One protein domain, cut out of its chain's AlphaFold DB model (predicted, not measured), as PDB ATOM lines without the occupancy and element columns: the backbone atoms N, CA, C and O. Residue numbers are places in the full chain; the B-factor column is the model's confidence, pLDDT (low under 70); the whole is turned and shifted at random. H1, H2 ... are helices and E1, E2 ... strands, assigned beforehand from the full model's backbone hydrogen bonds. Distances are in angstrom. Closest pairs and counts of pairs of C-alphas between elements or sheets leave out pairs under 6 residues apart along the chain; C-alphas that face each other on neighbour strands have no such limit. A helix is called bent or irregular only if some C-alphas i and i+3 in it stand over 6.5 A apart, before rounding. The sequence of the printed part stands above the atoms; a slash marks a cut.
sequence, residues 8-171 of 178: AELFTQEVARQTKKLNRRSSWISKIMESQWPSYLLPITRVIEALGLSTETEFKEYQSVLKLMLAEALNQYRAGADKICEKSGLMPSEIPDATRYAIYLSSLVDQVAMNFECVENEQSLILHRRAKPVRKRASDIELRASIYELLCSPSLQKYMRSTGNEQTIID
ATOM      1  N   ALA A   8      14.254  75.473   6.106       86.38
ATOM      2  CA  ALA A   8      12.980  76.069   6.495       86.38
ATOM      3  C   ALA A   8      13.151  77.374   7.291       86.38
ATOM      4  O   ALA A   8      12.414  78.335   7.055       86.38
ATOM      5  N   GLU A   9      14.135  77.462   8.191       86.81
ATOM      6  CA  GLU A   9      14.447  78.694   8.926       86.81
ATOM      7  C   GLU A   9      14.914  79.813   7.985       86.81
ATOM      8  O   GLU A   9      14.455  80.952   8.115       86.81
ATOM      9  N   LEU A  10      15.772  79.498   7.008       88.12
ATOM     10  CA  LEU A  10      16.244  80.463   6.004       88.12
ATOM     11  C   LEU A  10      15.081  81.017   5.171       88.12
ATOM     12  O   LEU A  10      14.926  82.234   5.030       88.12
ATOM     13  N   PHE A  11      14.216  80.135   4.672       90.75
ATOM     14  CA  PHE A  11      13.025  80.530   3.918       90.75
ATOM     15  C   PHE A  11      12.051  81.345   4.770       90.75
ATOM     16  O   PHE A  11      11.527  82.362   4.309       90.75
ATOM     17  N   THR A  12      11.868  80.967   6.037       89.25
ATOM     18  CA  THR A  12      11.029  81.710   6.983       89.25
ATOM     19  C   THR A  12      11.537  83.140   7.170       89.25
ATOM     20  O   THR A  12      10.759  84.095   7.087       89.25
ATOM     21  N   GLN A  13      12.846  83.313   7.375       87.25
ATOM     22  CA  GLN A  13      13.458  84.635   7.522       87.25
ATOM     23  C   GLN A  13      13.261  85.493   6.268       87.25
ATOM     24  O   GLN A  13      12.941  86.680   6.382       87.25
ATOM     25  N   GLU A  14      13.382  84.905   5.076       88.69
ATOM     26  CA  GLU A  14      13.157  85.624   3.822       88.69
ATOM     27  C   GLU A  14      11.689  86.043   3.644       88.69
ATOM     28  O   GLU A  14      11.425  87.208   3.328       88.69
ATOM     29  N   VAL A  15      10.721  85.156   3.917       88.56
ATOM     30  CA  VAL A  15       9.281  85.497   3.904       88.56
ATOM     31  C   VAL A  15       9.003  86.667   4.841       88.56
ATOM     32  O   VAL A  15       8.332  87.638   4.470       88.56
ATOM     33  N   ALA A  16       9.553  86.614   6.049       85.19
ATOM     34  CA  ALA A  16       9.300  87.620   7.062       85.19
ATOM     35  C   ALA A  16       9.944  88.973   6.709       85.19
ATOM     36  O   ALA A  16       9.300  90.024   6.815       85.19
ATOM     37  N   ARG A  17      11.174  88.964   6.176       85.19
ATOM     38  CA  ARG A  17      11.863  90.160   5.666       85.19
ATOM     39  C   ARG A  17      11.074  90.839   4.547       85.19
ATOM     40  O   ARG A  17      10.945  92.065   4.536       85.19
ATOM     41  N   GLN A  18      10.541  90.062   3.606       84.56
ATOM     42  CA  GLN A  18       9.732  90.587   2.504       84.56
ATOM     43  C   GLN A  18       8.384  91.123   2.993       84.56
ATOM     44  O   GLN A  18       7.940  92.180   2.544       84.56
ATOM     45  N   THR A  19       7.765  90.454   3.964       83.62
ATOM     46  CA  THR A  19       6.496  90.893   4.558       83.62
ATOM     47  C   THR A  19       6.648  92.216   5.310       83.62
ATOM     48  O   THR A  19       5.829  93.121   5.141       83.62
ATOM     49  N   LYS A  20       7.750  92.407   6.048       78.38
ATOM     50  CA  LYS A  20       8.061  93.677   6.729       78.38
ATOM     51  C   LYS A  20       8.123  94.868   5.765       78.38
ATOM     52  O   LYS A  20       7.692  95.968   6.107       78.38
ATOM     53  N   LYS A  21       8.623  94.668   4.539       78.00
ATOM     54  CA  LYS A  21       8.646  95.726   3.511       78.00
ATOM     55  C   LYS A  21       7.242  96.136   3.064       78.00
ATOM     56  O   LYS A  21       7.040  97.312   2.776       78.00
ATOM     57  N   LEU A  22       6.298  95.196   3.029       75.88
ATOM     58  CA  LEU A  22       4.906  95.455   2.656       75.88
ATOM     59  C   LEU A  22       4.124  96.141   3.783       75.88
ATOM     60  O   LEU A  22       3.302  97.010   3.512       75.88
ATOM     61  N   ASN A  23       4.414  95.806   5.042       70.81
ATOM     62  CA  ASN A  23       3.615  96.236   6.192       70.81
ATOM     63  C   ASN A  23       4.244  97.395   7.001       70.81
ATOM     64  O   ASN A  23       4.130  97.469   8.225       70.81
ATOM     65  N   ARG A  24       4.902  98.349   6.319       67.00
ATOM     66  CA  ARG A  24       5.605  99.492   6.953       67.00
ATOM     67  C   ARG A  24       4.721 100.369   7.851       67.00
ATOM     68  O   ARG A  24       5.236 101.020   8.754       67.00
ATOM     69  N   ARG A  25       3.405 100.393   7.614       64.19
ATOM     70  CA  ARG A  25       2.427 101.178   8.395       64.19
ATOM     71  C   ARG A  25       2.138 100.596   9.785       64.19
ATOM     72  O   ARG A  25       1.438 101.236  10.562       64.19
ATOM     73  N   SER A  26       2.668  99.416  10.097       63.06
ATOM     74  CA  SER A  26       2.440  98.689  11.350       63.06
ATOM     75  C   SER A  26       3.743  98.589  12.155       63.06
ATOM     76  O   SER A  26       4.153  97.516  12.598       63.06
ATOM     77  N   SER A  27       4.442  99.720  12.305       63.62
ATOM     78  CA  SER A  27       5.780  99.789  12.913       63.62
ATOM     79  C   SER A  27       5.812  99.311  14.368       63.62
ATOM     80  O   SER A  27       6.788  98.693  14.781       63.62
ATOM     81  N   TRP A  28       4.742  99.533  15.135       67.44
ATOM     82  CA  TRP A  28       4.626  99.039  16.510       67.44
ATOM     83  C   TRP A  28       4.454  97.515  16.567       67.44
ATOM     84  O   TRP A  28       5.076  96.867  17.402       67.44
ATOM     85  N   ILE A  29       3.706  96.931  15.626       66.44
ATOM     86  CA  ILE A  29       3.566  95.474  15.472       66.44
ATOM     87  C   ILE A  29       4.917  94.881  15.111       66.44
ATOM     88  O   ILE A  29       5.345  93.914  15.723       66.44
ATOM     89  N   SER A  30       5.635  95.523  14.186       63.50
ATOM     90  CA  SER A  30       6.995  95.119  13.829       63.50
ATOM     91  C   SER A  30       7.936  95.157  15.038       63.50
ATOM     92  O   SER A  30       8.725  94.238  15.181       63.50
ATOM     93  N   LYS A  31       7.824  96.147  15.938       67.25
ATOM     94  CA  LYS A  31       8.623  96.220  17.181       67.25
ATOM     95  C   LYS A  31       8.271  95.126  18.195       67.25
ATOM     96  O   LYS A  31       9.176  94.511  18.753       67.25
ATOM     97  N   ILE A  32       6.980  94.873  18.434       64.94
ATOM     98  CA  ILE A  32       6.533  93.785  19.326       64.94
ATOM     99  C   ILE A  32       7.003  92.450  18.765       64.94
ATOM    100  O   ILE A  32       7.641  91.664  19.466       64.94
ATOM    101  N   MET A  33       6.769  92.232  17.474       64.56
ATOM    102  CA  MET A  33       7.233  91.032  16.815       64.56
ATOM    103  C   MET A  33       8.756  90.943  16.855       64.56
ATOM    104  O   MET A  33       9.239  89.870  17.127       64.56
ATOM    105  N   GLU A  34       9.538  92.001  16.630       64.62
ATOM    106  CA  GLU A  34      11.012  91.943  16.698       64.62
ATOM    107  C   GLU A  34      11.519  91.448  18.058       64.62
ATOM    108  O   GLU A  34      12.467  90.667  18.109       64.62
ATOM    109  N   SER A  35      10.851  91.836  19.150       66.75
ATOM    110  CA  SER A  35      11.191  91.370  20.502       66.75
ATOM    111  C   SER A  35      10.823  89.903  20.769       66.75
ATOM    112  O   SER A  35      11.446  89.257  21.607       66.75
ATOM    113  N   GLN A  36       9.845  89.360  20.036       67.12
ATOM    114  CA  GLN A  36       9.311  88.000  20.199       67.12
ATOM    115  C   GLN A  36       9.357  87.196  18.883       67.12
ATOM    116  O   GLN A  36       8.599  86.247  18.679       67.12
ATOM    117  N   TRP A  37      10.257  87.574  17.970       68.06
ATOM    118  CA  TRP A  37      10.228  87.179  16.556       68.06
ATOM    119  C   TRP A  37      10.265  85.664  16.354       68.06
ATOM    120  O   TRP A  37       9.491  85.172  15.531       68.06
ATOM    121  N   PRO A  38      11.055  84.894  17.133       72.12
ATOM    122  CA  PRO A  38      11.055  83.439  17.027       72.12
ATOM    123  C   PRO A  38       9.664  82.816  17.208       72.12
ATOM    124  O   PRO A  38       9.297  81.916  16.458       72.12
ATOM    125  N   SER A  39       8.856  83.332  18.139       74.50
ATOM    126  CA  SER A  39       7.510  82.818  18.405       74.50
ATOM    127  C   SER A  39       6.550  83.100  17.249       74.50
ATOM    128  O   SER A  39       5.715  82.263  16.928       74.50
ATOM    129  N   TYR A  40       6.666  84.248  16.581       78.38
ATOM    130  CA  TYR A  40       5.807  84.587  15.438       78.38
ATOM    131  C   TYR A  40       6.227  83.894  14.140       78.38
ATOM    132  O   TYR A  40       5.384  83.657  13.273       78.38
ATOM    133  N   LEU A  41       7.511  83.565  14.004       84.00
ATOM    134  CA  LEU A  41       8.040  82.855  12.845       84.00
ATOM    135  C   LEU A  41       7.801  81.351  12.891       84.00
ATOM    136  O   LEU A  41       7.628  80.757  11.831       84.00
ATOM    137  N   LEU A  42       7.759  80.751  14.083       87.81
ATOM    138  CA  LEU A  42       7.592  79.307  14.238       87.81
ATOM    139  C   LEU A  42       6.400  78.748  13.432       87.81
ATOM    140  O   LEU A  42       6.627  77.806  12.674       87.81
ATOM    141  N   PRO A  43       5.182  79.331  13.479       90.50
ATOM    142  CA  PRO A  43       4.071  78.874  12.642       90.50
ATOM    143  C   PRO A  43       4.393  78.857  11.141       90.50
ATOM    144  O   PRO A  43       4.004  77.940  10.428       90.50
ATOM    145  N   ILE A  44       5.149  79.842  10.647       91.06
ATOM    146  CA  ILE A  44       5.544  79.910   9.233       91.06
ATOM    147  C   ILE A  44       6.581  78.837   8.905       91.06
ATOM    148  O   ILE A  44       6.476  78.198   7.860       91.06
ATOM    149  N   THR A  45       7.541  78.594   9.800       91.50
ATOM    150  CA  THR A  45       8.489  77.481   9.658       91.50
ATOM    151  C   THR A  45       7.748  76.151   9.549       91.50
ATOM    152  O   THR A  45       8.037  75.384   8.638       91.50
ATOM    153  N   ARG A  46       6.723  75.922  10.383       91.56
ATOM    154  CA  ARG A  46       5.891  74.707  10.332       91.56
ATOM    155  C   ARG A  46       5.131  74.544   9.021       91.56
ATOM    156  O   ARG A  46       5.075  73.440   8.491       91.56
ATOM    157  N   VAL A  47       4.601  75.629   8.455       93.12
ATOM    158  CA  VAL A  47       3.968  75.587   7.123       93.12
ATOM    159  C   VAL A  47       4.983  75.206   6.046       93.12
ATOM    160  O   VAL A  47       4.681  74.388   5.186       93.12
ATOM    161  N   ILE A  48       6.190  75.775   6.086       92.00
ATOM    162  CA  ILE A  48       7.254  75.471   5.115       92.00
ATOM    163  C   ILE A  48       7.704  74.008   5.228       92.00
ATOM    164  O   ILE A  48       7.881  73.350   4.204       92.00
ATOM    165  N   GLU A  49       7.836  73.497   6.454       91.31
ATOM    166  CA  GLU A  49       8.127  72.085   6.728       91.31
ATOM    167  C   GLU A  49       7.020  71.167   6.187       91.31
ATOM    168  O   GLU A  49       7.320  70.200   5.492       91.31
ATOM    169  N   ALA A  50       5.747  71.491   6.431       90.94
ATOM    170  CA  ALA A  50       4.604  70.695   5.971       90.94
ATOM    171  C   ALA A  50       4.373  70.743   4.451       90.94
ATOM    172  O   ALA A  50       3.756  69.841   3.890       90.94
ATOM    173  N   LEU A  51       4.876  71.784   3.782       91.06
ATOM    174  CA  LEU A  51       4.949  71.864   2.321       91.06
ATOM    175  C   LEU A  51       6.116  71.048   1.739       91.06
ATOM    176  O   LEU A  51       6.192  70.890   0.523       91.06
ATOM    177  N   GLY A  52       7.043  70.571   2.578       88.81
ATOM    178  CA  GLY A  52       8.214  69.809   2.145       88.81
ATOM    179  C   GLY A  52       9.218  70.617   1.318       88.81
ATOM    180  O   GLY A  52       9.959  70.037   0.528       88.81
ATOM    181  N   LEU A  53       9.251  71.949   1.464       87.69
ATOM    182  CA  LEU A  53      10.112  72.808   0.643       87.69
ATOM    183  C   LEU A  53      11.579  72.616   1.033       87.69
ATOM    184  O   LEU A  53      11.995  72.984   2.134       87.69
ATOM    185  N   SER A  54      12.371  72.085   0.107       84.25
ATOM    186  CA  SER A  54      13.781  71.756   0.343       84.25
ATOM    187  C   SER A  54      14.733  72.534  -0.567       84.25
ATOM    188  O   SER A  54      15.917  72.666  -0.257       84.25
ATOM    189  N   THR A  55      14.218  73.108  -1.660       88.00
ATOM    190  CA  THR A  55      15.011  73.852  -2.646       88.00
ATOM    191  C   THR A  55      14.532  75.293  -2.827       88.00
ATOM    192  O   THR A  55      13.373  75.635  -2.591       88.00
ATOM    193  N   GLU A  56      15.427  76.174  -3.291       87.94
ATOM    194  CA  GLU A  56      15.065  77.568  -3.593       87.94
ATOM    195  C   GLU A  56      14.048  77.690  -4.735       87.94
ATOM    196  O   GLU A  56      13.262  78.638  -4.761       87.94
ATOM    197  N   THR A  57      14.074  76.761  -5.694       89.19
ATOM    198  CA  THR A  57      13.156  76.760  -6.840       89.19
ATOM    199  C   THR A  57      11.732  76.508  -6.373       89.19
ATOM    200  O   THR A  57      10.856  77.317  -6.668       89.19
ATOM    201  N   GLU A  58      11.531  75.466  -5.561       87.38
ATOM    202  CA  GLU A  58      10.252  75.195  -4.902       87.38
ATOM    203  C   GLU A  58       9.840  76.401  -4.056       87.38
ATOM    204  O   GLU A  58       8.747  76.932  -4.216       87.38
ATOM    205  N   PHE A  59      10.740  76.931  -3.222       90.69
ATOM    206  CA  PHE A  59      10.420  78.083  -2.384       90.69
ATOM    207  C   PHE A  59       9.919  79.293  -3.181       90.69
ATOM    208  O   PHE A  59       8.951  79.931  -2.766       90.69
ATOM    209  N   LYS A  60      10.509  79.605  -4.342       90.31
ATOM    210  CA  LYS A  60      10.067  80.726  -5.194       90.31
ATOM    211  C   LYS A  60       8.615  80.588  -5.654       90.31
ATOM    212  O   LYS A  60       7.922  81.603  -5.747       90.31
ATOM    213  N   GLU A  61       8.129  79.370  -5.883       89.62
ATOM    214  CA  GLU A  61       6.738  79.122  -6.281       89.62
ATOM    215  C   GLU A  61       5.741  79.484  -5.169       89.62
ATOM    216  O   GLU A  61       4.647  79.994  -5.443       89.62
ATOM    217  N   TYR A  62       6.138  79.271  -3.911       90.56
ATOM    218  CA  TYR A  62       5.314  79.487  -2.718       90.56
ATOM    219  C   TYR A  62       5.566  80.835  -2.033       90.56
ATOM    220  O   TYR A  62       4.706  81.320  -1.297       90.56
ATOM    221  N   GLN A  63       6.701  81.485  -2.301       90.56
ATOM    222  CA  GLN A  63       7.144  82.703  -1.618       90.56
ATOM    223  C   GLN A  63       6.092  83.816  -1.665       90.56
ATOM    224  O   GLN A  63       5.859  84.504  -0.671       90.56
ATOM    225  N   SER A  64       5.444  84.004  -2.818       90.31
ATOM    226  CA  SER A  64       4.406  85.026  -2.984       90.31
ATOM    227  C   SER A  64       3.192  84.768  -2.085       90.31
ATOM    228  O   SER A  64       2.713  85.702  -1.441       90.31
ATOM    229  N   VAL A  65       2.753  83.511  -1.988       91.44
ATOM    230  CA  VAL A  65       1.608  83.078  -1.176       91.44
ATOM    231  C   VAL A  65       1.938  83.167   0.309       91.44
ATOM    232  O   VAL A  65       1.196  83.804   1.048       91.44
ATOM    233  N   LEU A  66       3.082  82.624   0.738       92.00
ATOM    234  CA  LEU A  66       3.517  82.658   2.140       92.00
ATOM    235  C   LEU A  66       3.654  84.097   2.659       92.00
ATOM    236  O   LEU A  66       3.220  84.416   3.765       92.00
ATOM    237  N   LYS A  67       4.199  84.991   1.827       90.81
ATOM    238  CA  LYS A  67       4.301  86.424   2.124       90.81
ATOM    239  C   LYS A  67       2.929  87.085   2.273       90.81
ATOM    240  O   LYS A  67       2.741  87.881   3.188       90.81
ATOM    241  N   LEU A  68       1.984  86.798   1.375       89.31
ATOM    242  CA  LEU A  68       0.632  87.367   1.442       89.31
ATOM    243  C   LEU A  68      -0.149  86.830   2.645       89.31
ATOM    244  O   LEU A  68      -0.777  87.615   3.346       89.31
ATOM    245  N   MET A  69      -0.037  85.532   2.923       91.31
ATOM    246  CA  MET A  69      -0.608  84.888   4.105       91.31
ATOM    247  C   MET A  69      -0.118  85.555   5.394       91.31
ATOM    248  O   MET A  69      -0.931  85.963   6.222       91.31
ATOM    249  N   LEU A  70       1.202  85.708   5.554       89.50
ATOM    250  CA  LEU A  70       1.766  86.359   6.734       89.50
ATOM    251  C   LEU A  70       1.338  87.832   6.814       89.50
ATOM    252  O   LEU A  70       0.993  88.314   7.889       89.50
ATOM    253  N   ALA A  71       1.322  88.551   5.688       87.88
ATOM    254  CA  ALA A  71       0.871  89.940   5.656       87.88
ATOM    255  C   ALA A  71      -0.586  90.085   6.123       87.88
ATOM    256  O   ALA A  71      -0.877  90.981   6.915       87.88
ATOM    257  N   GLU A  72      -1.474  89.201   5.668       89.06
ATOM    258  CA  GLU A  72      -2.886  89.217   6.047       89.06
ATOM    259  C   GLU A  72      -3.076  88.866   7.523       89.06
ATOM    260  O   GLU A  72      -3.786  89.582   8.227       89.06
ATOM    261  N   ALA A  73      -2.360  87.860   8.036       88.81
ATOM    262  CA  ALA A  73      -2.402  87.522   9.457       88.81
ATOM    263  C   ALA A  73      -1.982  88.690  10.359       88.81
ATOM    264  O   ALA A  73      -2.599  88.941  11.395       88.81
ATOM    265  N   LEU A  74      -0.981  89.467   9.938       86.12
ATOM    266  CA  LEU A  74      -0.557  90.667  10.661       86.12
ATOM    267  C   LEU A  74      -1.561  91.820  10.564       86.12
ATOM    268  O   LEU A  74      -1.711  92.584  11.520       86.12
ATOM    269  N   ASN A  75      -2.271  91.946   9.442       86.69
ATOM    270  CA  ASN A  75      -3.338  92.936   9.296       86.69
ATOM    271  C   ASN A  75      -4.549  92.592  10.171       86.69
ATOM    272  O   ASN A  75      -5.104  93.482  10.815       86.69
ATOM    273  N   GLN A  76      -4.932  91.316  10.241       86.69
ATOM    274  CA  GLN A  76      -6.014  90.852  11.114       86.69
ATOM    275  C   GLN A  76      -5.639  90.987  12.588       86.69
ATOM    276  O   GLN A  76      -6.440  91.477  13.379       86.69
ATOM    277  N   TYR A  77      -4.398  90.644  12.940       86.56
ATOM    278  CA  TYR A  77      -3.836  90.912  14.261       86.56
ATOM    279  C   TYR A  77      -3.982  92.386  14.652       86.56
ATOM    280  O   TYR A  77      -4.513  92.693  15.718       86.56
ATOM    281  N   ARG A  78      -3.584  93.304  13.761       85.69
ATOM    282  CA  ARG A  78      -3.739  94.745  13.976       85.69
ATOM    283  C   ARG A  78      -5.195  95.130  14.212       85.69
ATOM    284  O   ARG A  78      -5.504  95.742  15.224       85.69
ATOM    285  N   ALA A  79      -6.073  94.767  13.281       87.19
ATOM    286  CA  ALA A  79      -7.482  95.128  13.343       87.19
ATOM    287  C   ALA A  79      -8.176  94.541  14.585       87.19
ATOM    288  O   ALA A  79      -9.062  95.173  15.155       87.19
ATOM    289  N   GLY A  80      -7.784  93.338  15.013       87.75
ATOM    290  CA  GLY A  80      -8.267  92.721  16.246       87.75
ATOM    291  C   GLY A  80      -7.769  93.448  17.494       87.75
ATOM    292  O   GLY A  80      -8.566  93.725  18.386       87.75
ATOM    293  N   ALA A  81      -6.483  93.808  17.536       84.94
ATOM    294  CA  ALA A  81      -5.910  94.584  18.631       84.94
ATOM    295  C   ALA A  81      -6.570  95.967  18.747       84.94
ATOM    296  O   ALA A  81      -7.005  96.332  19.835       84.94
ATOM    297  N   ASP A  82      -6.729  96.683  17.630       86.50
ATOM    298  CA  ASP A  82      -7.377  98.000  17.586       86.50
ATOM    299  C   ASP A  82      -8.812  97.923  18.153       86.50
ATOM    300  O   ASP A  82      -9.178  98.713  19.021       86.50
ATOM    301  N   LYS A  83      -9.591  96.894  17.787       88.50
ATOM    302  CA  LYS A  83     -10.941  96.662  18.343       88.50
ATOM    303  C   LYS A  83     -10.951  96.404  19.851       88.50
ATOM    304  O   LYS A  83     -11.899  96.796  20.529       88.50
ATOM    305  N   ILE A  84      -9.956  95.692  20.380       87.25
ATOM    306  CA  ILE A  84      -9.855  95.436  21.825       87.25
ATOM    307  C   ILE A  84      -9.529  96.734  22.558       87.25
ATOM    308  O   ILE A  84     -10.170  97.020  23.571       87.25
ATOM    309  N   CYS A  85      -8.585  97.518  22.032       87.12
ATOM    310  CA  CYS A  85      -8.236  98.833  22.560       87.12
ATOM    311  C   CYS A  85      -9.463  99.753  22.597       87.12
ATOM    312  O   CYS A  85      -9.769 100.324  23.639       87.12
ATOM    313  N   GLU A  86     -10.219  99.831  21.497       88.50
ATOM    314  CA  GLU A  86     -11.444 100.637  21.405       88.50
ATOM    315  C   GLU A  86     -12.509 100.211  22.425       88.50
ATOM    316  O   GLU A  86     -13.142 101.061  23.047       88.50
ATOM    317  N   LYS A  87     -12.710  98.902  22.618       90.06
ATOM    318  CA  LYS A  87     -13.737  98.377  23.534       90.06
ATOM    319  C   LYS A  87     -13.352  98.460  25.007       90.06
ATOM    320  O   LYS A  87     -14.222  98.652  25.848       90.06
ATOM    321  N   SER A  88     -12.077  98.248  25.314       87.75
ATOM    322  CA  SER A  88     -11.598  98.048  26.689       87.75
ATOM    323  C   SER A  88     -10.859  99.271  27.236       87.75
ATOM    324  O   SER A  88     -10.503  99.285  28.409       87.75
ATOM    325  N   GLY A  89     -10.582 100.272  26.392       86.12
ATOM    326  CA  GLY A  89      -9.759 101.436  26.731       86.12
ATOM    327  C   GLY A  89      -8.272 101.119  26.930       86.12
ATOM    328  O   GLY A  89      -7.527 101.984  27.381       86.12
ATOM    329  N   LEU A  90      -7.846  99.890  26.621       84.50
ATOM    330  CA  LEU A  90      -6.467  99.432  26.782       84.50
ATOM    331  C   LEU A  90      -5.567  99.981  25.675       84.50
ATOM    332  O   LEU A  90      -5.985 100.158  24.531       84.50
ATOM    333  N   MET A  91      -4.292 100.154  25.994       82.31
ATOM    334  CA  MET A  91      -3.239 100.353  25.010       82.31
ATOM    335  C   MET A  91      -2.827  99.010  24.383       82.31
ATOM    336  O   MET A  91      -2.882  97.970  25.044       82.31
ATOM    337  N   PRO A  92      -2.299  98.986  23.142       76.12
ATOM    338  CA  PRO A  92      -1.878  97.740  22.494       76.12
ATOM    339  C   PRO A  92      -0.853  96.917  23.288       76.12
ATOM    340  O   PRO A  92      -0.799  95.695  23.150       76.12
ATOM    341  N   SER A  93      -0.023  97.574  24.104       76.88
ATOM    342  CA  SER A  93       0.956  96.937  24.995       76.88
ATOM    343  C   SER A  93       0.334  96.231  26.199       76.88
ATOM    344  O   SER A  93       0.981  95.355  26.759       76.88
ATOM    345  N   GLU A  94      -0.883  96.611  26.583       83.38
ATOM    346  CA  GLU A  94      -1.598  96.114  27.765       83.38
ATOM    347  C   GLU A  94      -2.517  94.934  27.438       83.38
ATOM    348  O   GLU A  94      -2.969  94.230  28.339       83.38
ATOM    349  N   ILE A  95      -2.781  94.685  26.151       85.25
ATOM    350  CA  ILE A  95      -3.501  93.486  25.727       85.25
ATOM    351  C   ILE A  95      -2.656  92.256  26.106       85.25
ATOM    352  O   ILE A  95      -1.487  92.193  25.705       85.25
ATOM    353  N   PRO A  96      -3.228  91.259  26.808       87.12
ATOM    354  CA  PRO A  96      -2.509  90.047  27.183       87.12
ATOM    355  C   PRO A  96      -1.850  89.355  25.984       87.12
ATOM    356  O   PRO A  96      -2.466  89.196  24.926       87.12
ATOM    357  N   ASP A  97      -0.612  88.887  26.165       84.25
ATOM    358  CA  ASP A  97       0.179  88.208  25.126       84.25
ATOM    359  C   ASP A  97      -0.574  87.040  24.487       84.25
ATOM    360  O   ASP A  97      -0.598  86.921  23.263       84.25
ATOM    361  N   ALA A  98      -1.250  86.223  25.300       87.25
ATOM    362  CA  ALA A  98      -2.037  85.092  24.820       87.25
ATOM    363  C   ALA A  98      -3.158  85.526  23.868       87.25
ATOM    364  O   ALA A  98      -3.305  84.952  22.795       87.25
ATOM    365  N   THR A  99      -3.893  86.585  24.213       88.56
ATOM    366  CA  THR A  99      -4.980  87.125  23.387       88.56
ATOM    367  C   THR A  99      -4.440  87.713  22.087       88.56
ATOM    368  O   THR A  99      -4.949  87.422  21.008       88.56
ATOM    369  N   ARG A 100      -3.357  88.494  22.169       85.12
ATOM    370  CA  ARG A 100      -2.656  89.042  20.999       85.12
ATOM    371  C   ARG A 100      -2.237  87.933  20.038       85.12
ATOM    372  O   ARG A 100      -2.530  87.984  18.843       85.12
ATOM    373  N   TYR A 101      -1.569  86.921  20.564       86.94
ATOM    374  CA  TYR A 101      -1.053  85.826  19.762       86.94
ATOM    375  C   TYR A 101      -2.168  84.910  19.234       86.94
ATOM    376  O   TYR A 101      -2.061  84.417  18.114       86.94
ATOM    377  N   ALA A 102      -3.279  84.757  19.959       90.62
ATOM    378  CA  ALA A 102      -4.445  84.013  19.493       90.62
ATOM    379  C   ALA A 102      -5.108  84.650  18.265       90.62
ATOM    380  O   ALA A 102      -5.451  83.933  17.329       90.62
ATOM    381  N   ILE A 103      -5.209  85.985  18.198       89.50
ATOM    382  CA  ILE A 103      -5.720  86.676  16.996       89.50
ATOM    383  C   ILE A 103      -4.821  86.374  15.789       89.50
ATOM    384  O   ILE A 103      -5.309  86.075  14.697       89.50
ATOM    385  N   TYR A 104      -3.501  86.426  15.992       89.81
ATOM    386  CA  TYR A 104      -2.523  86.108  14.953       89.81
ATOM    387  C   TYR A 104      -2.635  84.651  14.482       89.81
ATOM    388  O   TYR A 104      -2.757  84.408  13.280       89.81
ATOM    389  N   LEU A 105      -2.641  83.692  15.414       92.00
ATOM    390  CA  LEU A 105      -2.766  82.268  15.104       92.00
ATOM    391  C   LEU A 105      -4.091  81.940  14.420       92.00
ATOM    392  O   LEU A 105      -4.083  81.241  13.415       92.00
ATOM    393  N   SER A 106      -5.210  82.469  14.916       92.25
ATOM    394  CA  SER A 106      -6.536  82.258  14.322       92.25
ATOM    395  C   SER A 106      -6.568  82.728  12.866       92.25
ATOM    396  O   SER A 106      -7.033  82.008  11.981       92.25
ATOM    397  N   SER A 107      -5.957  83.883  12.579       91.38
ATOM    398  CA  SER A 107      -5.832  84.350  11.201       91.38
ATOM    399  C   SER A 107      -4.882  83.500  10.357       91.38
ATOM    400  O   SER A 107      -5.129  83.357   9.162       91.38
ATOM    401  N   LEU A 108      -3.797  82.961  10.917       92.88
ATOM    402  CA  LEU A 108      -2.930  82.041  10.180       92.88
ATOM    403  C   LEU A 108      -3.644  80.732   9.858       92.88
ATOM    404  O   LEU A 108      -3.540  80.275   8.725       92.88
ATOM    405  N   VAL A 109      -4.399  80.170  10.804       94.00
ATOM    406  CA  VAL A 109      -5.223  78.972  10.589       94.00
ATOM    407  C   VAL A 109      -6.185  79.196   9.421       94.00
ATOM    408  O   VAL A 109      -6.217  78.394   8.488       94.00
ATOM    409  N   ASP A 110      -6.894  80.331   9.415       91.69
ATOM    410  CA  ASP A 110      -7.770  80.719   8.304       91.69
ATOM    411  C   ASP A 110      -7.008  80.784   6.975       91.69
ATOM    412  O   ASP A 110      -7.428  80.190   5.983       91.69
ATOM    413  N   GLN A 111      -5.873  81.484   6.940       92.50
ATOM    414  CA  GLN A 111      -5.114  81.643   5.703       92.50
ATOM    415  C   GLN A 111      -4.518  80.325   5.201       92.50
ATOM    416  O   GLN A 111      -4.481  80.108   3.987       92.50
ATOM    417  N   VAL A 112      -4.075  79.437   6.093       93.62
ATOM    418  CA  VAL A 112      -3.581  78.114   5.707       93.62
ATOM    419  C   VAL A 112      -4.714  77.308   5.079       93.62
ATOM    420  O   VAL A 112      -4.570  76.854   3.946       93.62
ATOM    421  N   ALA A 113      -5.877  77.234   5.731       91.81
ATOM    422  CA  ALA A 113      -7.036  76.514   5.204       91.81
ATOM    423  C   ALA A 113      -7.524  77.068   3.849       91.81
ATOM    424  O   ALA A 113      -7.960  76.316   2.972       91.81
ATOM    425  N   MET A 114      -7.438  78.390   3.657       91.44
ATOM    426  CA  MET A 114      -7.844  79.061   2.419       91.44
ATOM    427  C   MET A 114      -6.895  78.784   1.245       91.44
ATOM    428  O   MET A 114      -7.359  78.675   0.108       91.44
ATOM    429  N   ASN A 115      -5.584  78.705   1.491       91.62
ATOM    430  CA  ASN A 115      -4.563  78.606   0.440       91.62
ATOM    431  C   ASN A 115      -4.071  77.173   0.195       91.62
ATOM    432  O   ASN A 115      -3.583  76.880  -0.902       91.62
ATOM    433  N   PHE A 116      -4.223  76.285   1.178       92.38
ATOM    434  CA  PHE A 116      -3.700  74.927   1.137       92.38
ATOM    435  C   PHE A 116      -4.797  73.885   1.358       92.38
ATOM    436  O   PHE A 116      -5.765  74.079   2.096       92.38
ATOM    437  N   GLU A 117      -4.665  72.784   0.639       90.31
ATOM    438  CA  GLU A 117      -5.328  71.529   0.932       90.31
ATOM    439  C   GLU A 117      -4.499  70.818   1.996       90.31
ATOM    440  O   GLU A 117      -3.279  70.716   1.871       90.31
ATOM    441  N   CYS A 118      -5.161  70.423   3.076       88.69
ATOM    442  CA  CYS A 118      -4.524  69.828   4.239       88.69
ATOM    443  C   CYS A 118      -4.889  68.351   4.237       88.69
ATOM    444  O   CYS A 118      -6.071  68.018   4.301       88.69
ATOM    445  N   VAL A 119      -3.886  67.490   4.110       86.94
ATOM    446  CA  VAL A 119      -4.064  66.040   4.079       86.94
ATOM    447  C   VAL A 119      -3.410  65.476   5.326       86.94
ATOM    448  O   VAL A 119      -2.217  65.682   5.555       86.94
ATOM    449  N   GLU A 120      -4.194  64.789   6.148       82.38
ATOM    450  CA  GLU A 120      -3.666  64.074   7.303       82.38
ATOM    451  C   GLU A 120      -2.913  62.828   6.834       82.38
ATOM    452  O   GLU A 120      -3.432  62.006   6.080       82.38
ATOM    453  N   ASN A 121      -1.665  62.713   7.271       76.62
ATOM    454  CA  ASN A 121      -0.863  61.504   7.191       76.62
ATOM    455  C   ASN A 121      -0.703  60.942   8.612       76.62
ATOM    456  O   ASN A 121      -0.811  61.689   9.581       76.62
ATOM    457  N   GLU A 122      -0.397  59.651   8.746       69.62
ATOM    458  CA  GLU A 122      -0.397  58.884  10.008       69.62
ATOM    459  C   GLU A 122       0.375  59.535  11.177       69.62
ATOM    460  O   GLU A 122       0.163  59.176  12.334       69.62
ATOM    461  N   GLN A 123       1.283  60.479  10.897       70.44
ATOM    462  CA  GLN A 123       2.096  61.181  11.896       70.44
ATOM    463  C   GLN A 123       2.125  62.712  11.739       70.44
ATOM    464  O   GLN A 123       2.697  63.390  12.594       70.44
ATOM    465  N   SER A 124       1.575  63.280  10.660       75.44
ATOM    466  CA  SER A 124       1.689  64.719  10.386       75.44
ATOM    467  C   SER A 124       0.683  65.232   9.357       75.44
ATOM    468  O   SER A 124       0.194  64.493   8.506       75.44
ATOM    469  N   LEU A 125       0.411  66.538   9.404       85.69
ATOM    470  CA  LEU A 125      -0.361  67.231   8.378       85.69
ATOM    471  C   LEU A 125       0.550  67.607   7.204       85.69
ATOM    472  O   LEU A 125       1.551  68.301   7.394       85.69
ATOM    473  N   ILE A 126       0.188  67.184   5.995       89.38
ATOM    474  CA  ILE A 126       0.857  67.574   4.749       89.38
ATOM    475  C   ILE A 126       0.033  68.668   4.073       89.38
ATOM    476  O   ILE A 126      -1.199  68.606   4.032       89.38
ATOM    477  N   LEU A 127       0.716  69.679   3.537       92.25
ATOM    478  CA  LEU A 127       0.081  70.788   2.835       92.25
ATOM    479  C   LEU A 127       0.328  70.696   1.330       92.25
ATOM    480  O   LEU A 127       1.460  70.566   0.872       92.25
ATOM    481  N   HIS A 128      -0.735  70.870   0.552       90.38
ATOM    482  CA  HIS A 128      -0.667  71.022  -0.897       90.38
ATOM    483  C   HIS A 128      -1.277  72.350  -1.319       90.38
ATOM    484  O   HIS A 128      -2.302  72.784  -0.799       90.38
ATOM    485  N   ARG A 129      -0.658  73.039  -2.278       87.31
ATOM    486  CA  ARG A 129      -1.203  74.306  -2.772       87.31
ATOM    487  C   ARG A 129      -2.533  74.081  -3.479       87.31
ATOM    488  O   ARG A 129      -2.603  73.324  -4.444       87.31
ATOM    489  N   ARG A 130      -3.560  74.843  -3.103       86.88
ATOM    490  CA  ARG A 130      -4.801  74.890  -3.883       86.88
ATOM    491  C   ARG A 130      -4.578  75.648  -5.188       86.88
ATOM    492  O   ARG A 130      -3.981  76.725  -5.203       86.88
ATOM    493  N   ALA A 131      -5.158  75.148  -6.277       83.00
ATOM    494  CA  ALA A 131      -5.162  75.854  -7.561       83.00
ATOM    495  C   ALA A 131      -5.887  77.215  -7.480       83.00
ATOM    496  O   ALA A 131      -5.516  78.167  -8.167       83.00
ATOM    497  N   LYS A 132      -6.921  77.317  -6.631       83.88
ATOM    498  CA  LYS A 132      -7.660  78.555  -6.351       83.88
ATOM    499  C   LYS A 132      -7.908  78.688  -4.844       83.88
ATOM    500  O   LYS A 132      -8.423  77.737  -4.257       83.88
ATOM    501  N   PRO A 133      -7.601  79.845  -4.225       81.31
ATOM    502  CA  PRO A 133      -7.887  80.064  -2.813       81.31
ATOM    503  C   PRO A 133      -9.389  80.026  -2.523       81.31
ATOM    504  O   PRO A 133     -10.193  80.592  -3.275       81.31
ATOM    505  N   VAL A 134      -9.767  79.417  -1.404       83.25
ATOM    506  CA  VAL A 134     -11.135  79.501  -0.882       83.25
ATOM    507  C   VAL A 134     -11.303  80.875  -0.242       83.25
ATOM    508  O   VAL A 134     -10.495  81.278   0.581       83.25
ATOM    509  N   ARG A 135     -12.329  81.640  -0.634       74.00
ATOM    510  CA  ARG A 135     -12.540  83.012  -0.119       74.00
ATOM    511  C   ARG A 135     -13.269  83.072   1.224       74.00
ATOM    512  O   ARG A 135     -13.333  84.137   1.829       74.00
ATOM    513  N   LYS A 136     -13.866  81.963   1.656       72.62
ATOM    514  CA  LYS A 136     -14.569  81.862   2.936       72.62
ATOM    515  C   LYS A 136     -13.599  81.366   4.005       72.62
ATOM    516  O   LYS A 136     -12.739  80.542   3.701       72.62
ATOM    517  N   ARG A 137     -13.763  81.864   5.233       69.25
ATOM    518  CA  ARG A 137     -13.044  81.338   6.399       69.25
ATOM    519  C   ARG A 137     -13.346  79.855   6.574       69.25
ATOM    520  O   ARG A 137     -14.443  79.410   6.226       69.25
ATOM    521  N   ALA A 138     -12.395  79.118   7.137       67.19
ATOM    522  CA  ALA A 138     -12.643  77.736   7.510       67.19
ATOM    523  C   ALA A 138     -13.692  77.710   8.626       67.19
ATOM    524  O   ALA A 138     -13.485  78.306   9.686       67.19
ATOM    525  N   SER A 139     -14.825  77.063   8.357       72.69
ATOM    526  CA  SER A 139     -15.862  76.750   9.346       72.69
ATOM    527  C   SER A 139     -15.738  75.328   9.887       72.69
ATOM    528  O   SER A 139     -16.439  74.972  10.824       72.69
ATOM    529  N   ASP A 140     -14.890  74.512   9.261       84.12
ATOM    530  CA  ASP A 140     -14.632  73.141   9.673       84.12
ATOM    531  C   ASP A 140     -13.693  73.141  10.883       84.12
ATOM    532  O   ASP A 140     -12.526  73.523  10.781       84.12
ATOM    533  N   ILE A 141     -14.251  72.778  12.036       86.44
ATOM    534  CA  ILE A 141     -13.571  72.758  13.331       86.44
ATOM    535  C   ILE A 141     -12.438  71.729  13.321       86.44
ATOM    536  O   ILE A 141     -11.360  72.024  13.830       86.44
ATOM    537  N   GLU A 142     -12.649  70.563  12.704       87.38
ATOM    538  CA  GLU A 142     -11.655  69.487  12.651       87.38
ATOM    539  C   GLU A 142     -10.444  69.944  11.838       87.38
ATOM    540  O   GLU A 142      -9.322  69.949  12.336       87.38
ATOM    541  N   LEU A 143     -10.681  70.497  10.643       88.44
ATOM    542  CA  LEU A 143      -9.615  71.066   9.815       88.44
ATOM    543  C   LEU A 143      -8.838  72.176  10.541       88.44
ATOM    544  O   LEU A 143      -7.611  72.254  10.452       88.44
ATOM    545  N   ARG A 144      -9.540  73.070  11.249       91.62
ATOM    546  CA  ARG A 144      -8.898  74.146  12.020       91.62
ATOM    547  C   ARG A 144      -8.058  73.597  13.164       91.62
ATOM    548  O   ARG A 144      -6.975  74.133  13.394       91.62
ATOM    549  N   ALA A 145      -8.536  72.563  13.852       90.62
ATOM    550  CA  ALA A 145      -7.803  71.892  14.913       90.62
ATOM    551  C   ALA A 145      -6.512  71.265  14.367       90.62
ATOM    552  O   ALA A 145      -5.439  71.575  14.881       90.62
ATOM    553  N   SER A 146      -6.575  70.520  13.259       91.12
ATOM    554  CA  SER A 146      -5.389  69.900  12.652       91.12
ATOM    555  C   SER A 146      -4.365  70.945  12.184       91.12
ATOM    556  O   SER A 146      -3.160  70.796  12.394       91.12
ATOM    557  N   ILE A 147      -4.817  72.064  11.603       93.62
ATOM    558  CA  ILE A 147      -3.919  73.176  11.240       93.62
ATOM    559  C   ILE A 147      -3.334  73.836  12.493       93.62
ATOM    560  O   ILE A 147      -2.146  74.152  12.529       93.62
ATOM    561  N   TYR A 148      -4.138  74.064  13.529       93.38
ATOM    562  CA  TYR A 148      -3.666  74.637  14.785       93.38
ATOM    563  C   TYR A 148      -2.572  73.773  15.429       93.38
ATOM    564  O   TYR A 148      -1.543  74.309  15.854       93.38
ATOM    565  N   GLU A 149      -2.757  72.453  15.434       92.19
ATOM    566  CA  GLU A 149      -1.766  71.487  15.904       92.19
ATOM    567  C   GLU A 149      -0.479  71.535  15.080       92.19
ATOM    568  O   GLU A 149       0.606  71.550  15.662       92.19
ATOM    569  N   LEU A 150      -0.579  71.653  13.749       92.50
ATOM    570  CA  LEU A 150       0.585  71.848  12.879       92.50
ATOM    571  C   LEU A 150       1.360  73.126  13.244       92.50
ATOM    572  O   LEU A 150       2.591  73.118  13.320       92.50
ATOM    573  N   LEU A 151       0.657  74.244  13.437       91.94
ATOM    574  CA  LEU A 151       1.279  75.551  13.661       91.94
ATOM    575  C   LEU A 151       1.901  75.689  15.059       91.94
ATOM    576  O   LEU A 151       2.828  76.486  15.240       91.94
ATOM    577  N   CYS A 152       1.401  74.946  16.048       90.69
ATOM    578  CA  CYS A 152       1.739  75.147  17.453       90.69
ATOM    579  C   CYS A 152       2.574  74.007  18.038       90.69
ATOM    580  O   CYS A 152       2.214  72.837  17.966       90.69
ATOM    581  N   SER A 153       3.652  74.353  18.747       87.19
ATOM    582  CA  SER A 153       4.370  73.376  19.573       87.19
ATOM    583  C   SER A 153       3.505  72.889  20.749       87.19
ATOM    584  O   SER A 153       2.642  73.640  21.213       87.19
ATOM    585  N   PRO A 154       3.775  71.701  21.325       88.56
ATOM    586  CA  PRO A 154       3.019  71.200  22.479       88.56
ATOM    587  C   PRO A 154       2.974  72.182  23.661       88.56
ATOM    588  O   PRO A 154       1.947  72.342  24.319       88.56
ATOM    589  N   SER A 155       4.074  72.901  23.908       88.62
ATOM    590  CA  SER A 155       4.146  73.928  24.955       88.62
ATOM    591  C   SER A 155       3.237  75.123  24.665       88.62
ATOM    592  O   SER A 155       2.586  75.637  25.573       88.62
ATOM    593  N   LEU A 156       3.173  75.555  23.403       88.19
ATOM    594  CA  LEU A 156       2.307  76.648  22.974       88.19
ATOM    595  C   LEU A 156       0.830  76.245  23.040       88.19
ATOM    596  O   LEU A 156       0.012  77.031  23.514       88.19
ATOM    597  N   GLN A 157       0.503  75.008  22.656       90.75
ATOM    598  CA  GLN A 157      -0.848  74.460  22.800       90.75
ATOM    599  C   GLN A 157      -1.291  74.459  24.266       90.75
ATOM    600  O   GLN A 157      -2.338  75.004  24.615       90.75
ATOM    601  N   LYS A 158      -0.440  73.944  25.163       91.62
ATOM    602  CA  LYS A 158      -0.704  73.962  26.608       91.62
ATOM    603  C   LYS A 158      -0.923  75.383  27.137       91.62
ATOM    604  O   LYS A 158      -1.826  75.602  27.943       91.62
ATOM    605  N   TYR A 159      -0.123  76.347  26.684       90.25
ATOM    606  CA  TYR A 159      -0.264  77.748  27.078       90.25
ATOM    607  C   TYR A 159      -1.599  78.354  26.609       90.25
ATOM    608  O   TYR A 159      -2.321  78.956  27.409       90.25
ATOM    609  N   MET A 160      -1.986  78.133  25.353       92.00
ATOM    610  CA  MET A 160      -3.255  78.632  24.804       92.00
ATOM    611  C   MET A 160      -4.477  78.007  25.481       92.00
ATOM    612  O   MET A 160      -5.433  78.724  25.780       92.00
ATOM    613  N   ARG A 161      -4.415  76.711  25.812       92.00
ATOM    614  CA  ARG A 161      -5.426  76.032  26.638       92.00
ATOM    615  C   ARG A 161      -5.555  76.666  28.013       92.00
ATOM    616  O   ARG A 161      -6.648  77.029  28.426       92.00
ATOM    617  N   SER A 162      -4.429  76.853  28.704       90.94
ATOM    618  CA  SER A 162      -4.420  77.396  30.071       90.94
ATOM    619  C   SER A 162      -4.955  78.828  30.172       90.94
ATOM    620  O   SER A 162      -5.421  79.235  31.230       90.94
ATOM    621  N   THR A 163      -4.903  79.583  29.074       90.00
ATOM    622  CA  THR A 163      -5.394  80.965  28.999       90.00
ATOM    623  C   THR A 163      -6.792  81.073  28.384       90.00
ATOM    624  O   THR A 163      -7.293  82.184  28.232       90.00
ATOM    625  N   GLY A 164      -7.421  79.948  28.014       87.88
ATOM    626  CA  GLY A 164      -8.751  79.903  27.397       87.88
ATOM    627  C   GLY A 164      -8.817  80.419  25.955       87.88
ATOM    628  O   GLY A 164      -9.908  80.588  25.420       87.88
ATOM    629  N   ASN A 165      -7.675  80.672  25.307       90.00
ATOM    630  CA  ASN A 165      -7.636  81.241  23.957       90.00
ATOM    631  C   ASN A 165      -7.640  80.180  22.845       90.00
ATOM    632  O   ASN A 165      -7.889  80.530  21.694       90.00
ATOM    633  N   GLU A 166      -7.403  78.899  23.155       90.31
ATOM    634  CA  GLU A 166      -7.462  77.813  22.159       90.31
ATOM    635  C   GLU A 166      -8.808  77.803  21.415       90.31
ATOM    636  O   GLU A 166      -8.828  77.782  20.184       90.31
ATOM    637  N   GLN A 167      -9.924  77.959  22.136       85.44
ATOM    638  CA  GLN A 167     -11.255  77.967  21.524       85.44
ATOM    639  C   GLN A 167     -11.435  79.111  20.524       85.44
ATOM    640  O   GLN A 167     -12.054  78.925  19.492       85.44
ATOM    641  N   THR A 168     -10.839  80.281  20.770       85.25
ATOM    642  CA  THR A 168     -10.914  81.422  19.832       85.25
ATOM    643  C   THR A 168     -10.135  81.193  18.532       85.25
ATOM    644  O   THR A 168     -10.312  81.908  17.542       85.25
ATOM    645  N   ILE A 169      -9.237  80.205  18.542       88.50
ATOM    646  CA  ILE A 169      -8.443  79.799  17.387       88.50
ATOM    647  C   ILE A 169      -9.166  78.677  16.642       88.50
ATOM    648  O   ILE A 169      -9.269  78.743  15.418       88.50
ATOM    649  N   ILE A 170      -9.687  77.677  17.354       86.31
ATOM    650  CA  ILE A 170     -10.295  76.485  16.752       86.31
ATOM    651  C   ILE A 170     -11.759  76.731  16.362       86.31
ATOM    652  O   ILE A 170     -12.140  76.400  15.242       86.31
ATOM    653  N   ASP A 171     -12.541  77.425  17.187       78.12
ATOM    654  CA  ASP A 171     -13.924  77.785  16.879       78.12
ATOM    655  C   ASP A 171     -14.014  79.221  16.355       78.12
ATOM    656  O   ASP A 171     -13.721  80.201  17.038       78.12
TER     657      ASP A 171
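This is residues 8 to 171 of the 178 residues of an uncharacterized protein of Marinobacter hydrocarbonoclasticus (UniProt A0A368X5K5). The long helix H4 and helix H5 form a helical hairpin at the core and, with H3, make a loose three-helix bundle. H1 crosses H3 and H4 on one side, H6 and the short H8 pack on H5 on another, and the strand hairpin E1 and E2 stands at the end of H5 that runs straight into E1. The printed part has 164 residues, with eight named helices and two named strands in the order H1 H2 H3 H4 H5 E1 E2 H6 H7 H8; the two-stranded sheet is antiparallel and the class is mostly helix. The whole is compact, with a radius of gyration of the C-alphas of 15.3 A and spans of 45 by 34 by 30 A.

H1, residues 8 to 22, begins at C-alpha 8 (12.980, 76.069, 6.495) and is 21.3 A long. H2 is residues 27 to 35 and H3 residues 37 to 50. H4, residues 56 to 88, is 45.2 A long and ends at C-alpha 88 (-11.598, 98.048, 26.689). H5, residues 97 to 115, is 26.9 A long. E1 is residues 116 to 121, E2 residues 124 to 129, H6 residues 141 to 151, H7 residues 154 to 162. H8, residues 166 to 170, ends at C-alpha 170 (-10.295, 76.485, 16.752). H3 is irregular, only just, with C-alphas 40 and 43 6.6 A apart; H4 is irregular, with C-alphas 61 and 64 7.2 A apart and a kink of 47 degrees near residue 63.

H5 is the hub, touching four helices. It touches H4, closest C-alphas Ala 73 and Ser 107 at 5.0 A, opposite ways at a steep tilt of 43 degrees. H3, H4 and H5 form an up and down bundle, each running against the one before. H1 touches H4 with residues 59 to 71 of H4 alone, closest C-alphas Val 15 and Lys 67 at 5.4 A. H1 also touches H3, closest C-alphas Thr 12 and Thr 45 at 5.6 A. H2 is close to but not clearly touching H4, closest C-alphas Ile 29 and Arg 78 at 7.5 A. H6 touches H5, closest C-alphas Val 109 and Ile 147 at 6.0 A. H8 touches H5, closest C-alphas Ser 106 and Ile 169 at 4.4 A. H7 and H5 only just touch, with 3 pairs of C-alphas within 8 A, the closest Ala 98 and Met 160 at 6.6 A. In the antiparallel hairpin E1 and E2, N 119 and O 126 are within hydrogen-bond range at 2.9 A. Every O i to N i+4 pair is within range in H1, H2, H5, H6, H7 and H8, against 8 of 10 in H3 and 25 of 29 in H4.

The C-alphas farthest apart, Thr 57 and Gly 89, are 47.6 A apart. The printed part has no cut. The link E2 to H6 is long, with 11 residues. Mean pLDDT of the printed part is 85.0; residues 24 to 37, 122 and 137 to 138 are under 70.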